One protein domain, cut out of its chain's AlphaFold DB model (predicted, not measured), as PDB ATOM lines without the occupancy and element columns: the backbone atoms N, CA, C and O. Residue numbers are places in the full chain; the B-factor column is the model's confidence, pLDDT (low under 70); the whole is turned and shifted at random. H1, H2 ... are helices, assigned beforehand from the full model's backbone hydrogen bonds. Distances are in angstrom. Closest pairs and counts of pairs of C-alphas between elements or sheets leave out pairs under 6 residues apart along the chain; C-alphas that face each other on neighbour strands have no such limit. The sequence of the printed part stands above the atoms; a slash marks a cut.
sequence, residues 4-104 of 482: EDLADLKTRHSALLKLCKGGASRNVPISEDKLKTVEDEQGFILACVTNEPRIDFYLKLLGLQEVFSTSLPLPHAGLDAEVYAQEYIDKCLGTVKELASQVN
ATOM      1  N   GLU A   4       8.423  -4.648 256.128       85.06
ATOM      2  CA  GLU A   4       7.016  -4.491 256.512       85.06
ATOM      3  C   GLU A   4       6.874  -4.450 258.038       85.06
ATOM      4  O   GLU A   4       6.269  -3.519 258.563       85.06
ATOM      5  N   ASP A   5       7.558  -5.346 258.751       85.19
ATOM      6  CA  ASP A   5       7.624  -5.382 260.216       85.19
ATOM      7  C   ASP A   5       8.193  -4.069 260.788       85.19
ATOM      8  O   ASP A   5       7.693  -3.520 261.769       85.19
ATOM      9  N   LEU A   6       9.231  -3.511 260.145       88.00
ATOM     10  CA  LEU A   6       9.811  -2.228 260.552       88.00
ATOM     11  C   LEU A   6       8.834  -1.059 260.344       88.00
ATOM     12  O   LEU A   6       8.818  -0.119 261.140       88.00
ATOM     13  N   ALA A   7       8.053  -1.076 259.262       88.62
ATOM     14  CA  ALA A   7       7.051  -0.047 258.987       88.62
ATOM     15  C   ALA A   7       5.889  -0.109 259.992       88.62
ATOM     16  O   ALA A   7       5.423   0.935 260.458       88.62
ATOM     17  N   ASP A   8       5.485  -1.320 260.376       89.44
ATOM     18  CA  ASP A   8       4.495  -1.551 261.423       89.44
ATOM     19  C   ASP A   8       4.985  -1.025 262.783       89.44
ATOM     20  O   ASP A   8       4.313  -0.202 263.405       89.44
ATOM     21  N   LEU A   9       6.210  -1.370 263.202       89.88
ATOM     22  CA  LEU A   9       6.792  -0.853 264.449       89.88
ATOM     23  C   LEU A   9       6.930   0.671 264.462       89.88
ATOM     24  O   LEU A   9       6.622   1.308 265.468       89.88
ATOM     25  N   LYS A  10       7.345   1.283 263.346       90.31
ATOM     26  CA  LYS A  10       7.393   2.750 263.221       90.31
ATOM     27  C   LYS A  10       6.016   3.389 263.405       90.31
ATOM     28  O   LYS A  10       5.939   4.491 263.938       90.31
ATOM     29  N   THR A  11       4.956   2.717 262.962       90.19
ATOM     30  CA  THR A  11       3.577   3.185 263.136       90.19
ATOM     31  C   THR A  11       3.142   3.044 264.593       90.19
ATOM     32  O   THR A  11       2.729   4.031 265.205       90.19
ATOM     33  N   ARG A  12       3.319   1.849 265.175       88.31
ATOM     34  CA  ARG A  12       2.934   1.527 266.561       88.31
ATOM     35  C   ARG A  12       3.681   2.330 267.626       88.31
ATOM     36  O   ARG A  12       3.137   2.560 268.697       88.31
ATOM     37  N   HIS A  13       4.900   2.773 267.329       91.12
ATOM     38  CA  HIS A  13       5.762   3.536 268.243       91.12
ATOM     39  C   HIS A  13       6.079   4.934 267.704       91.12
ATOM     40  O   HIS A  13       7.149   5.491 267.964       91.12
ATOM     41  N   SER A  14       5.177   5.499 266.901       90.38
ATOM     42  CA  SER A  14       5.410   6.764 266.193       90.38
ATOM     43  C   SER A  14       5.668   7.944 267.139       90.38
ATOM     44  O   SER A  14       6.573   8.743 266.880       90.38
ATOM     45  N   ALA A  15       4.946   8.031 268.261       90.88
ATOM     46  CA  ALA A  15       5.190   9.056 269.271       90.88
ATOM     47  C   ALA A  15       6.530   8.855 269.993       90.88
ATOM     48  O   ALA A  15       7.292   9.813 270.128       90.88
ATOM     49  N   LEU A  16       6.877   7.619 270.369       90.62
ATOM     50  CA  LEU A  16       8.188   7.314 270.953       90.62
ATOM     51  C   LEU A  16       9.333   7.724 270.013       90.62
ATOM     52  O   LEU A  16      10.283   8.378 270.439       90.62
ATOM     53  N   LEU A  17       9.221   7.405 268.721       89.50
ATOM     54  CA  LEU A  17      10.215   7.752 267.702       89.50
ATOM     55  C   LEU A  17      10.311   9.269 267.460       89.50
ATOM     56  O   LEU A  17      11.386   9.785 267.152       89.50
ATOM     57  N   LYS A  18       9.198   9.998 267.616       88.31
ATOM     58  CA  LYS A  18       9.150  11.467 267.538       88.31
ATOM     59  C   LYS A  18       9.859  12.125 268.724       88.31
ATOM     60  O   LYS A  18      10.506  13.153 268.522       88.31
ATOM     61  N   LEU A  19       9.736  11.562 269.926       87.00
ATOM     62  CA  LEU A  19      10.364  12.082 271.148       87.00
ATOM     63  C   LEU A  19      11.851  11.697 271.238       87.00
ATOM     64  O   LEU A  19      12.690  12.515 271.613       87.00
ATOM     65  N   CYS A  20      12.203  10.485 270.811       85.25
ATOM     66  CA  CYS A  20      13.567   9.963 270.851       85.25
ATOM     67  C   CYS A  20      14.380  10.390 269.617       85.25
ATOM     68  O   CYS A  20      14.660   9.595 268.718       85.25
ATOM     69  N   LYS A  21      14.758  11.669 269.540       79.62
ATOM     70  CA  LYS A  21      15.558  12.204 268.424       79.62
ATOM     71  C   LYS A  21      17.057  12.116 268.691       79.62
ATOM     72  O   LYS A  21      17.541  12.471 269.760       79.62
ATOM     73  N   GLY A  22      17.813  11.741 267.663       64.38
ATOM     74  CA  GLY A  22      19.269  11.710 267.690       64.38
ATOM     75  C   GLY A  22      19.939  13.014 267.233       64.38
ATOM     76  O   GLY A  22      19.316  14.012 266.857       64.38
ATOM     77  N   GLY A  23      21.273  12.979 267.201       57.09
ATOM     78  CA  GLY A  23      22.113  14.040 266.636       57.09
ATOM     79  C   GLY A  23      22.518  15.142 267.623       57.09
ATOM     80  O   GLY A  23      21.987  15.265 268.718       57.09
ATOM     81  N   ALA A  24      23.504  15.957 267.229       49.00
ATOM     82  CA  ALA A  24      24.055  17.016 268.086       49.00
ATOM     83  C   ALA A  24      23.054  18.155 268.360       49.00
ATOM     84  O   ALA A  24      23.116  18.775 269.413       49.00
ATOM     85  N   SER A  25      22.122  18.392 267.429       52.97
ATOM     86  CA  SER A  25      21.033  19.369 267.538       52.97
ATOM     87  C   SER A  25      19.713  18.768 268.028       52.97
ATOM     88  O   SER A  25      18.716  19.479 268.058       52.97
ATOM     89  N   ARG A  26      19.684  17.462 268.350       64.38
ATOM     90  CA  ARG A  26      18.493  16.725 268.826       64.38
ATOM     91  C   ARG A  26      17.264  16.837 267.913       64.38
ATOM     92  O   ARG A  26      16.131  16.650 268.336       64.38
ATOM     93  N   ASN A  27      17.504  17.129 266.638       65.75
ATOM     94  CA  ASN A  27      16.483  17.284 265.605       65.75
ATOM     95  C   ASN A  27      16.625  16.245 264.489       65.75
ATOM     96  O   ASN A  27      15.885  16.298 263.509       65.75
ATOM     97  N   VAL A  28      17.579  15.318 264.610       70.69
ATOM     98  CA  VAL A  28      17.827  14.308 263.583       70.69
ATOM     99  C   VAL A  28      17.026  13.056 263.942       70.69
ATOM    100  O   VAL A  28      17.216  12.518 265.034       70.69
ATOM    101  N   PRO A  29      16.144  12.567 263.058       77.12
ATOM    102  CA  PRO A  29      15.483  11.283 263.254       77.12
ATOM    103  C   PRO A  29      16.508  10.163 263.463       77.12
ATOM    104  O   PRO A  29      17.627  10.228 262.944       77.12
ATOM    105  N   ILE A  30      16.134   9.119 264.201       83.00
ATOM    106  CA  ILE A  30      16.980   7.930 264.335       83.00
ATOM    107  C   ILE A  30      17.247   7.365 262.935       83.00
ATOM    108  O   ILE A  30      16.324   7.179 262.141       83.00
ATOM    109  N   SER A  31      18.521   7.120 262.616       81.00
ATOM    110  CA  SER A  31      18.919   6.612 261.301       81.00
ATOM    111  C   SER A  31      18.237   5.278 261.016       81.00
ATOM    112  O   SER A  31      18.309   4.372 261.849       81.00
ATOM    113  N   GLU A  32      17.672   5.118 259.820       81.75
ATOM    114  CA  GLU A  32      17.023   3.863 259.440       81.75
ATOM    115  C   GLU A  32      17.944   2.651 259.560       81.75
ATOM    116  O   GLU A  32      17.479   1.574 259.911       81.75
ATOM    117  N   ASP A  33      19.238   2.819 259.298       82.69
ATOM    118  CA  ASP A  33      20.194   1.715 259.344       82.69
ATOM    119  C   ASP A  33      20.335   1.140 260.758       82.69
ATOM    120  O   ASP A  33      20.386  -0.075 260.910       82.69
ATOM    121  N   LYS A  34      20.263   1.986 261.798       82.25
ATOM    122  CA  LYS A  34      20.211   1.533 263.201       82.25
ATOM    123  C   LYS A  34      18.922   0.790 263.542       82.25
ATOM    124  O   LYS A  34      18.938  -0.085 264.395       82.25
ATOM    125  N   LEU A  35      17.803   1.156 262.917       85.06
ATOM    126  CA  LEU A  35      16.519   0.493 263.162       85.06
ATOM    127  C   LEU A  35      16.411  -0.828 262.386       85.06
ATOM    128  O   LEU A  35      15.739  -1.750 262.831       85.06
ATOM    129  N   LYS A  36      17.096  -0.947 261.240       83.44
ATOM    130  CA  LYS A  36      17.141  -2.171 260.422       83.44
ATOM    131  C   LYS A  36      17.960  -3.293 261.060       83.44
ATOM    132  O   LYS A  36      17.684  -4.457 260.782       83.44
ATOM    133  N   THR A  37      18.950  -2.962 261.891       83.81
ATOM    134  CA  THR A  37      19.791  -3.948 262.597       83.81
ATOM    135  C   THR A  37      19.095  -4.616 263.778       83.81
ATOM    136  O   THR A  37      19.658  -5.521 264.379       83.81
ATOM    137  N   VAL A  38      17.892  -4.169 264.126       86.38
ATOM    138  CA  VAL A  38      17.115  -4.713 265.232       86.38
ATOM    139  C   VAL A  38      16.375  -5.986 264.797       86.38
ATOM    140  O   VAL A  38      15.842  -6.067 263.684       86.38
ATOM    141  N   GLU A  39      16.343  -6.983 265.681       85.81
ATOM    142  CA  GLU A  39      15.703  -8.279 265.429       85.81
ATOM    143  C   GLU A  39      14.228  -8.320 265.853       85.81
ATOM    144  O   GLU A  39      13.436  -8.967 265.168       85.81
ATOM    145  N   ASP A  40      13.846  -7.588 266.905       88.56
ATOM    146  CA  ASP A  40      12.518  -7.627 267.521       88.56
ATOM    147  C   ASP A  40      12.002  -6.247 268.001       88.56
ATOM    148  O   ASP A  40      12.657  -5.209 267.893       88.56
ATOM    149  N   GLU A  41      10.779  -6.221 268.536       89.31
ATOM    150  CA  GLU A  41      10.153  -5.002 269.064       89.31
ATOM    151  C   GLU A  41      10.900  -4.430 270.279       89.31
ATOM    152  O   GLU A  41      11.040  -3.212 270.407       89.31
ATOM    153  N   GLN A  42      11.430  -5.290 271.152       88.62
ATOM    154  CA  GLN A  42      12.155  -4.851 272.344       88.62
ATOM    155  C   GLN A  42      13.454  -4.130 271.973       88.62
ATOM    156  O   GLN A  42      13.739  -3.054 272.501       88.62
ATOM    157  N   GLY A  43      14.213  -4.663 271.016       89.50
ATOM    158  CA  GLY A  43      15.392  -4.003 270.481       89.50
ATOM    159  C   GLY A  43      15.053  -2.701 269.747       89.50
ATOM    160  O   GLY A  43      15.866  -1.776 269.751       89.50
ATOM    161  N   PHE A  44      13.849  -2.575 269.176       91.00
ATOM    162  CA  PHE A  44      13.413  -1.348 268.499       91.00
ATOM    163  C   PHE A  44      13.162  -0.252 269.531       91.00
ATOM    164  O   PHE A  44      13.661   0.865 269.398       91.00
ATOM    165  N   ILE A  45      12.447  -0.597 270.601       91.56
ATOM    166  CA  ILE A  45      12.180   0.300 271.723       91.56
ATOM    167  C   ILE A  45      13.489   0.698 272.408       91.56
ATOM    168  O   ILE A  45      13.710   1.885 272.645       91.56
ATOM    169  N   LEU A  46      14.396  -0.254 272.647       92.31
ATOM    170  CA  LEU A  46      15.725   0.029 273.190       92.31
ATOM    171  C   LEU A  46      16.494   1.009 272.295       92.31
ATOM    172  O   LEU A  46      17.064   1.983 272.788       92.31
ATOM    173  N   ALA A  47      16.492   0.793 270.976       90.75
ATOM    174  CA  ALA A  47      17.129   1.701 270.029       90.75
ATOM    175  C   ALA A  47      16.509   3.106 270.082       90.75
ATOM    176  O   ALA A  47      17.244   4.087 269.994       90.75
ATOM    177  N   CYS A  48      15.197   3.233 270.274       91.06
ATOM    178  CA  CYS A  48      14.550   4.526 270.481       91.06
ATOM    179  C   CYS A  48      15.008   5.182 271.787       91.06
ATOM    180  O   CYS A  48      15.656   6.226 271.757       91.06
ATOM    181  N   VAL A  49      14.752   4.539 272.922       92.69
ATOM    182  CA  VAL A  49      14.983   5.099 274.261       92.69
ATOM    183  C   VAL A  49      16.457   5.452 274.496       92.69
ATOM    184  O   VAL A  49      16.759   6.486 275.079       92.69
ATOM    185  N   THR A  50      17.397   4.661 273.975       92.06
ATOM    186  CA  THR A  50      18.841   4.961 274.080       92.06
ATOM    187  C   THR A  50      19.298   6.153 273.234       92.06
ATOM    188  O   THR A  50      20.416   6.626 273.424       92.06
ATOM    189  N   ASN A  51      18.473   6.654 272.304       89.94
ATOM    190  CA  ASN A  51      18.717   7.920 271.603       89.94
ATOM    191  C   ASN A  51      18.007   9.109 272.269       89.94
ATOM    192  O   ASN A  51      18.221  10.239 271.830       89.94
ATOM    193  N   GLU A  52      17.200   8.892 273.312       90.38
ATOM    194  CA  GLU A  52      16.645   9.989 274.098       90.38
ATOM    195  C   GLU A  52      17.796  10.749 274.794       90.38
ATOM    196  O   GLU A  52      18.678  10.117 275.381       90.38
ATOM    197  N   PRO A  53      17.867  12.091 274.692       87.81
ATOM    198  CA  PRO A  53      19.057  12.843 275.090       87.81
ATOM    199  C   PRO A  53      19.472  12.707 276.560       87.81
ATOM    200  O   PRO A  53      20.674  12.720 276.841       87.81
ATOM    201  N   ARG A  54      18.511  12.609 277.485       90.56
ATOM    202  CA  ARG A  54      18.751  12.511 278.931       90.56
ATOM    203  C   ARG A  54      19.279  11.118 279.271       90.56
ATOM    204  O   ARG A  54      20.302  10.990 279.941       90.56
ATOM    205  N   ILE A  55      18.650  10.084 278.720       93.31
ATOM    206  CA  ILE A  55      19.057   8.684 278.877       93.31
ATOM    207  C   ILE A  55      20.425   8.437 278.228       93.31
ATOM    208  O   ILE A  55      21.341   7.950 278.893       93.31
ATOM    209  N   ASP A  56      20.622   8.842 276.969       91.94
ATOM    210  CA  ASP A  56      21.901   8.716 276.250       91.94
ATOM    211  C   ASP A  56      23.057   9.382 277.008       91.94
ATOM    212  O   ASP A  56      24.202   8.916 276.954       91.94
ATOM    213  N   PHE A  57      22.775  10.486 277.711       92.12
ATOM    214  CA  PHE A  57      23.771  11.176 278.516       92.12
ATOM    215  C   PHE A  57      24.296  10.287 279.643       92.12
ATOM    216  O   PHE A  57      25.505  10.056 279.699       92.12
ATOM    217  N   TYR A  58      23.406   9.745 280.477       94.00
ATOM    218  CA  TYR A  58      23.776   8.842 281.570       94.00
ATOM    219  C   TYR A  58      24.454   7.572 281.063       94.00
ATOM    220  O   TYR A  58      25.519   7.208 281.558       94.00
ATOM    221  N   LEU A  59      23.877   6.928 280.042       94.81
ATOM    222  CA  LEU A  59      24.409   5.673 279.515       94.81
ATOM    223  C   LEU A  59      25.858   5.831 279.045       94.81
ATOM    224  O   LEU A  59      26.700   5.001 279.370       94.81
ATOM    225  N   LYS A  60      26.176   6.911 278.322       93.88
ATOM    226  CA  LYS A  60      27.543   7.172 277.842       93.88
ATOM    227  C   LYS A  60      28.484   7.693 278.914       93.88
ATOM    228  O   LYS A  60      29.669   7.380 278.851       93.88
ATOM    229  N   LEU A  61      27.987   8.504 279.847       95.31
ATOM    230  CA  LEU A  61      28.814   9.040 280.923       95.31
ATOM    231  C   LEU A  61      29.233   7.938 281.902       95.31
ATOM    232  O   LEU A  61      30.363   7.949 282.362       95.31
ATOM    233  N   LEU A  62      28.349   6.986 282.197       95.31
ATOM    234  CA  LEU A  62      28.582   5.963 283.221       95.31
ATOM    235  C   LEU A  62      28.866   4.567 282.646       95.31
ATOM    236  O   LEU A  62      29.129   3.642 283.406       95.31
ATOM    237  N   GLY A  63      28.815   4.395 281.321       93.62
ATOM    238  CA  GLY A  63      29.050   3.100 280.672       93.62
ATOM    239  C   GLY A  63      27.958   2.063 280.961       93.62
ATOM    240  O   GLY A  63      28.255   0.886 281.132       93.62
ATOM    241  N   LEU A  64      26.695   2.491 281.051       94.69
ATOM    242  CA  LEU A  64      25.573   1.656 281.510       94.69
ATOM    243  C   LEU A  64      24.788   0.971 280.377       94.69
ATOM    244  O   LEU A  64      23.728   0.407 280.633       94.69
ATOM    245  N   GLN A  65      25.257   1.019 279.127       92.56
ATOM    246  CA  GLN A  65      24.497   0.540 277.960       92.56
ATOM    247  C   GLN A  65      24.097  -0.938 278.074       92.56
ATOM    248  O   GLN A  65      22.948  -1.283 277.804       92.56
ATOM    249  N   GLU A  66      25.035  -1.799 278.473       92.12
ATOM    250  CA  GLU A  66      24.800  -3.244 278.586       92.12
ATOM    251  C   GLU A  66      23.875  -3.583 279.758       92.12
ATOM    252  O   GLU A  66      22.966  -4.393 279.621       92.12
ATOM    253  N   VAL A  67      24.051  -2.926 280.904       94.06
ATOM    254  CA  VAL A  67      23.205  -3.173 282.081       94.06
ATOM    255  C   VAL A  67      21.781  -2.678 281.825       94.06
ATOM    256  O   VAL A  67      20.811  -3.383 282.111       94.06
ATOM    257  N   PHE A  68      21.637  -1.499 281.217       95.00
ATOM    258  CA  PHE A  68      20.335  -0.924 280.909       95.00
ATOM    259  C   PHE A  68      19.534  -1.765 279.908       95.00
ATOM    260  O   PHE A  68      18.327  -1.901 280.081       95.00
ATOM    261  N   SER A  69      20.176  -2.383 278.909       92.12
ATOM    262  CA  SER A  69      19.464  -3.230 277.937       92.12
ATOM    263  C   SER A  69      18.766  -4.426 278.596       92.12
ATOM    264  O   SER A  69      17.672  -4.803 278.180       92.12
ATOM    265  N   THR A  70      19.353  -4.970 279.668       91.94
ATOM    266  CA  THR A  70      18.776  -6.081 280.449       91.94
ATOM    267  C   THR A  70      17.736  -5.634 281.477       91.94
ATOM    268  O   THR A  70      16.901  -6.432 281.894       91.94
ATOM    269  N   SER A  71      17.768  -4.357 281.863       91.44
ATOM    270  CA  SER A  71      16.879  -3.758 282.867       91.44
ATOM    271  C   SER A  71      15.787  -2.883 282.241       91.44
ATOM    272  O   SER A  71      15.108  -2.143 282.951       91.44
ATOM    273  N   LEU A  72      15.620  -2.942 280.916       91.31
ATOM    274  CA  LEU A  72      14.660  -2.119 280.191       91.31
ATOM    275  C   LEU A  72      13.232  -2.401 280.700       91.31
ATOM    276  O   LEU A  72      12.780  -3.548 280.643       91.31
ATOM    277  N   PRO A  73      12.491  -1.382 281.170       90.56
ATOM    278  CA  PRO A  73      11.120  -1.572 281.613       90.56
ATOM    279  C   PRO A  73      10.237  -2.133 280.498       90.56
ATOM    280  O   PRO A  73      10.316  -1.689 279.353       90.56
ATOM    281  N   LEU A  74       9.331  -3.051 280.842       87.25
ATOM    282  CA  LEU A  74       8.340  -3.544 279.886       87.25
ATOM    283  C   LEU A  74       7.468  -2.381 279.375       87.25
ATOM    284  O   LEU A  74       6.949  -1.610 280.198       87.25
ATOM    285  N   PRO A  75       7.307  -2.238 278.047       85.75
ATOM    286  CA  PRO A  75       6.428  -1.236 277.463       85.75
ATOM    287  C   PRO A  75       4.966  -1.563 277.775       85.75
ATOM    288  O   PRO A  75       4.570  -2.727 277.836       85.75
ATOM    289  N   HIS A  76       4.155  -0.528 277.976       80.38
ATOM    290  CA  HIS A  76       2.700  -0.660 278.015       80.38
ATOM    291  C   HIS A  76       2.121  -0.405 276.616       80.38
ATOM    292  O   HIS A  76       2.801   0.134 275.743       80.38
ATOM    293  N   ALA A  77       0.880  -0.829 276.374       81.19
ATOM    294  CA  ALA A  77       0.217  -0.587 275.093       81.19
ATOM    295  C   ALA A  77      -0.037   0.917 274.870       81.19
ATOM    296  O   ALA A  77      -0.281   1.644 275.832       81.19
ATOM    297  N   GLY A  78      -0.038   1.365 273.609       82.12
ATOM    298  CA  GLY A  78      -0.402   2.742 273.246       82.12
ATOM    299  C   GLY A  78       0.761   3.735 273.116       82.12
ATOM    300  O   GLY A  78       0.553   4.937 273.257       82.12
ATOM    301  N   LEU A  79       1.989   3.267 272.852       86.88
ATOM    302  CA  LEU A  79       3.172   4.128 272.640       86.88
ATOM    303  C   LEU A  79       3.131   4.955 271.333       86.88
ATOM    304  O   LEU A  79       4.074   5.691 271.026       86.88
ATOM    305  N   ASP A  80       2.047   4.858 270.566       86.31
ATOM    306  CA  ASP A  80       1.681   5.752 269.470       86.31
ATOM    307  C   ASP A  80       1.089   7.081 269.969       86.31
ATOM    308  O   ASP A  80       1.113   8.072 269.236       86.31
ATOM    309  N   ALA A  81       0.626   7.146 271.222       91.44
ATOM    310  CA  ALA A  81       0.196   8.384 271.862       91.44
ATOM    311  C   ALA A  81       1.342   9.061 272.637       91.44
ATOM    312  O   ALA A  81       2.079   8.428 273.393       91.44
ATOM    313  N   GLU A  82       1.458  10.385 272.495       91.12
ATOM    314  CA  GLU A  82       2.570  11.176 273.050       91.12
ATOM    315  C   GLU A  82       2.656  11.123 274.582       91.12
ATOM    316  O   GLU A  82       3.755  11.046 275.124       91.12
ATOM    317  N   VAL A  83       1.513  11.073 275.276       92.94
ATOM    318  CA  VAL A  83       1.457  10.988 276.747       92.94
ATOM    319  C   VAL A  83       2.053   9.669 277.249       92.94
ATOM    320  O   VAL A  83       2.959   9.684 278.076       92.94
ATOM    321  N   TYR A  84       1.614   8.537 276.695       92.56
ATOM    322  CA  TYR A  84       2.105   7.207 277.074       92.56
ATOM    323  C   TYR A  84       3.578   7.001 276.698       92.56
ATOM    324  O   TYR A  84       4.358   6.443 277.473       92.56
ATOM    325  N   ALA A  85       3.998   7.515 275.538       92.38
ATOM    326  CA  ALA A  85       5.403   7.504 275.143       92.38
ATOM    327  C   ALA A  85       6.285   8.305 276.118       92.38
ATOM    328  O   ALA A  85       7.363   7.837 276.489       92.38
ATOM    329  N   GLN A  86       5.821   9.475 276.568       92.81
ATOM    330  CA  GLN A  86       6.533  10.296 277.548       92.81
ATOM    331  C   GLN A  86       6.608   9.612 278.921       92.81
ATOM    332  O   GLN A  86       7.697   9.506 279.483       92.81
ATOM    333  N   GLU A  87       5.496   9.067 279.423       93.88
ATOM    334  CA  GLU A  87       5.469   8.300 280.679       93.88
ATOM    335  C   GLU A  87       6.438   7.110 280.641       93.88
ATOM    336  O   GLU A  87       7.144   6.826 281.614       93.88
ATOM    337  N   TYR A  88       6.516   6.418 279.501       95.00
ATOM    338  CA  TYR A  88       7.458   5.321 279.314       95.00
ATOM    339  C   TYR A  88       8.920   5.790 279.311       95.00
ATOM    340  O   TYR A  88       9.766   5.150 279.943       95.00
ATOM    341  N   ILE A  89       9.227   6.912 278.648       93.75
ATOM    342  CA  ILE A  89      10.564   7.526 278.677       93.75
ATOM    343  C   ILE A  89      10.950   7.902 280.108       93.75
ATOM    344  O   ILE A  89      12.058   7.587 280.536       93.75
ATOM    345  N   ASP A  90      10.053   8.534 280.863       93.44
ATOM    346  CA  ASP A  90      10.347   8.973 282.227       93.44
ATOM    347  C   ASP A  90      10.547   7.774 283.170       93.44
ATOM    348  O   ASP A  90      11.448   7.790 284.013       93.44
ATOM    349  N   LYS A  91       9.812   6.672 282.957       95.56
ATOM    350  CA  LYS A  91      10.071   5.393 283.636       95.56
ATOM    351  C   LYS A  91      11.462   4.842 283.305       95.56
ATOM    352  O   LYS A  91      12.183   4.429 284.210       95.56
ATOM    353  N   CYS A  92      11.856   4.857 282.030       95.62
ATOM    354  CA  CYS A  92      13.191   4.428 281.605       95.62
ATOM    355  C   CYS A  92      14.296   5.309 282.206       95.62
ATOM    356  O   CYS A  92      15.312   4.791 282.664       95.62
ATOM    357  N   LEU A  93      14.088   6.627 282.253       93.88
ATOM    358  CA  LEU A  93      15.006   7.567 282.893       93.88
ATOM    359  C   LEU A  93      15.141   7.279 284.394       93.88
ATOM    360  O   LEU A  93      16.258   7.290 284.910       93.88
ATOM    361  N   GLY A  94      14.036   6.961 285.078       95.25
ATOM    362  CA  GLY A  94      14.039   6.505 286.470       95.25
ATOM    363  C   GLY A  94      14.934   5.281 286.677       95.25
ATOM    364  O   GLY A  94      15.833   5.318 287.513       95.25
ATOM    365  N   THR A  95      14.780   4.247 285.844       96.31
ATOM    366  CA  THR A  95      15.637   3.050 285.886       96.31
ATOM    367  C   THR A  95      17.115   3.382 285.672       96.31
ATOM    368  O   THR A  95      17.977   2.868 286.376       96.31
ATOM    369  N   VAL A  96      17.439   4.271 284.730       95.75
ATOM    370  CA  VAL A  96      18.835   4.675 284.493       95.75
ATOM    371  C   VAL A  96      19.412   5.433 285.688       95.75
ATOM    372  O   VAL A  96      20.568   5.210 286.038       95.75
ATOM    373  N   LYS A  97      18.621   6.287 286.346       95.12
ATOM    374  CA  LYS A  97      19.032   6.989 287.573       95.12
ATOM    375  C   LYS A  97      19.240   6.021 288.743       95.12
ATOM    376  O   LYS A  97      20.207   6.169 289.487       95.12
ATOM    377  N   GLU A  98      18.397   5.000 288.879       95.56
ATOM    378  CA  GLU A  98      18.590   3.930 289.866       95.56
ATOM    379  C   GLU A  98      19.894   3.165 289.612       95.56
ATOM    380  O   GLU A  98      20.686   2.987 290.536       95.56
ATOM    381  N   LEU A  99      20.173   2.785 288.361       95.62
ATOM    382  CA  LEU A  99      21.444   2.154 287.988       95.62
ATOM    383  C   LEU A  99      22.638   3.082 288.252       95.62
ATOM    384  O   LEU A  99      23.658   2.641 288.775       95.62
ATOM    385  N   ALA A 100      22.506   4.375 287.948       94.81
ATOM    386  CA  ALA A 100      23.536   5.373 288.215       94.81
ATOM    387  C   ALA A 100      23.865   5.484 289.714       94.81
ATOM    388  O   ALA A 100      25.033   5.627 290.066       94.81
ATOM    389  N   SER A 101      22.868   5.351 290.597       94.38
ATOM    390  CA  SER A 101      23.074   5.384 292.054       94.38
ATOM    391  C   SER A 101      23.905   4.214 292.597       94.38
ATOM    392  O   SER A 101      24.443   4.293 293.699       94.38
ATOM    393  N   GLN A 102      24.034   3.136 291.819       94.69
ATOM    394  CA  GLN A 102      24.804   1.942 292.177       94.69
ATOM    395  C   GLN A 102      26.251   1.997 291.665       94.69
ATOM    396  O   GLN A 102      27.046   1.104 291.963       94.69
ATOM    397  N   VAL A 103      26.611   3.027 290.890       95.25
ATOM    398  CA  VAL A 103      27.965   3.189 290.355       95.25
ATOM    399  C   VAL A 103      28.938   3.510 291.487       95.25
ATOM    400  O   VAL A 103      28.720   4.412 292.294       95.25
ATOM    401  N   ASN A 104      30.064   2.799 291.516       96.88
ATOM    402  CA  ASN A 104      31.161   3.120 292.416       96.88
ATOM    403  C   ASN A 104      31.824   4.440 291.978       96.88
ATOM    404  O   ASN A 104      32.514   4.488 290.957       96.88
TER     405      ASN A 104
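AT A GLANCE: This is residues 4 to 104 of the 482 residues of an uncharacterized protein of Acidithiobacillus ferrivorans (UniProt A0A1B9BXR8). One long helix, H7, runs roughly along the length of the domain, with H5 side by side with its later part and H2 crossing it near its first residues. H4, short and nearest the middle, points its last residue toward H7, while H1 and H3 lie beyond H4 on the side away from H7, and H6 lies between H4 and the later part of H7. The printed part has 101 residues with seven named helices, H1 to H7 in order along the chain, and no named strand; the class is all helix. The whole is compact, with a radius of gyration of the C-alphas of 13.0 A, yet elongated in outline, with spans of 44 by 27 by 25 A.

IN THESE COORDINATES: H7, residues 82 to 101, is the longest helix at 28.6 A from first to last C-alpha; it begins at C-alpha 82 (2.570, 11.176, 273.050) and ends at C-alpha 101 (23.074, 5.384, 292.054). H5 covers residues 53 to 62, 14.3 A, and H6 residues 65 to 70. H4 is residues 41 to 49, 12.3 A, and H2 residues 14 to 19. H1, residues 4 to 12, is 12.4 A long from C-alpha 4 at (7.016, -4.491, 256.512). H3 is residues 32 to 36.

HOW THE PARTS SIT: H7 is the hub, touching three helices. With residues 92 to 100 alone it touches H5, closest at the C-alphas of Ile 55 and Leu 93, 5.8 A, at a shallow tilt of 16 degrees, the same way. With residues 82 to 86 alone it touches H2, closest at the C-alphas of Leu 16 and Ala 85, 5.0 A, at a steep tilt of 51 degrees. H6 and H7 only just touch, with 3 pairs of C-alphas within 8 A, the closest being Phe 68 and Val 96 at 6.8 A. H4 is close to H7 but not clearly touching it, about perpendicular at 78 degrees, with the C-alphas of Val 49 and Ile 89 at 6.7 A. H4 only just touches H2, with 3 such pairs, the closest being Leu 17 and Cys 48 at 6.1 A, and only just touches H3, also with 3, the closest being Leu 35 and Phe 44 at 6.4 A. H1 is close to H4 but not clearly touching it, closest at the C-alphas of Leu 9 and Glu 41, 7.1 A; H1 and H7 are apart. Every O i to N i+4 pair is within hydrogen-bond range in H1, H2, H3, H4, H5 and H7, and 1 of 2 in H6.

THE WHOLE: The C-alphas of Glu 4 and Asn 104, the two farthest apart, are 43.9 A from each other. The printed part has no cut. The links H2 to H3, 12 residues, and H6 to H7, 11 residues, are long. Mean pLDDT of the printed part is 88.2; residues 22 to 27 are under 70.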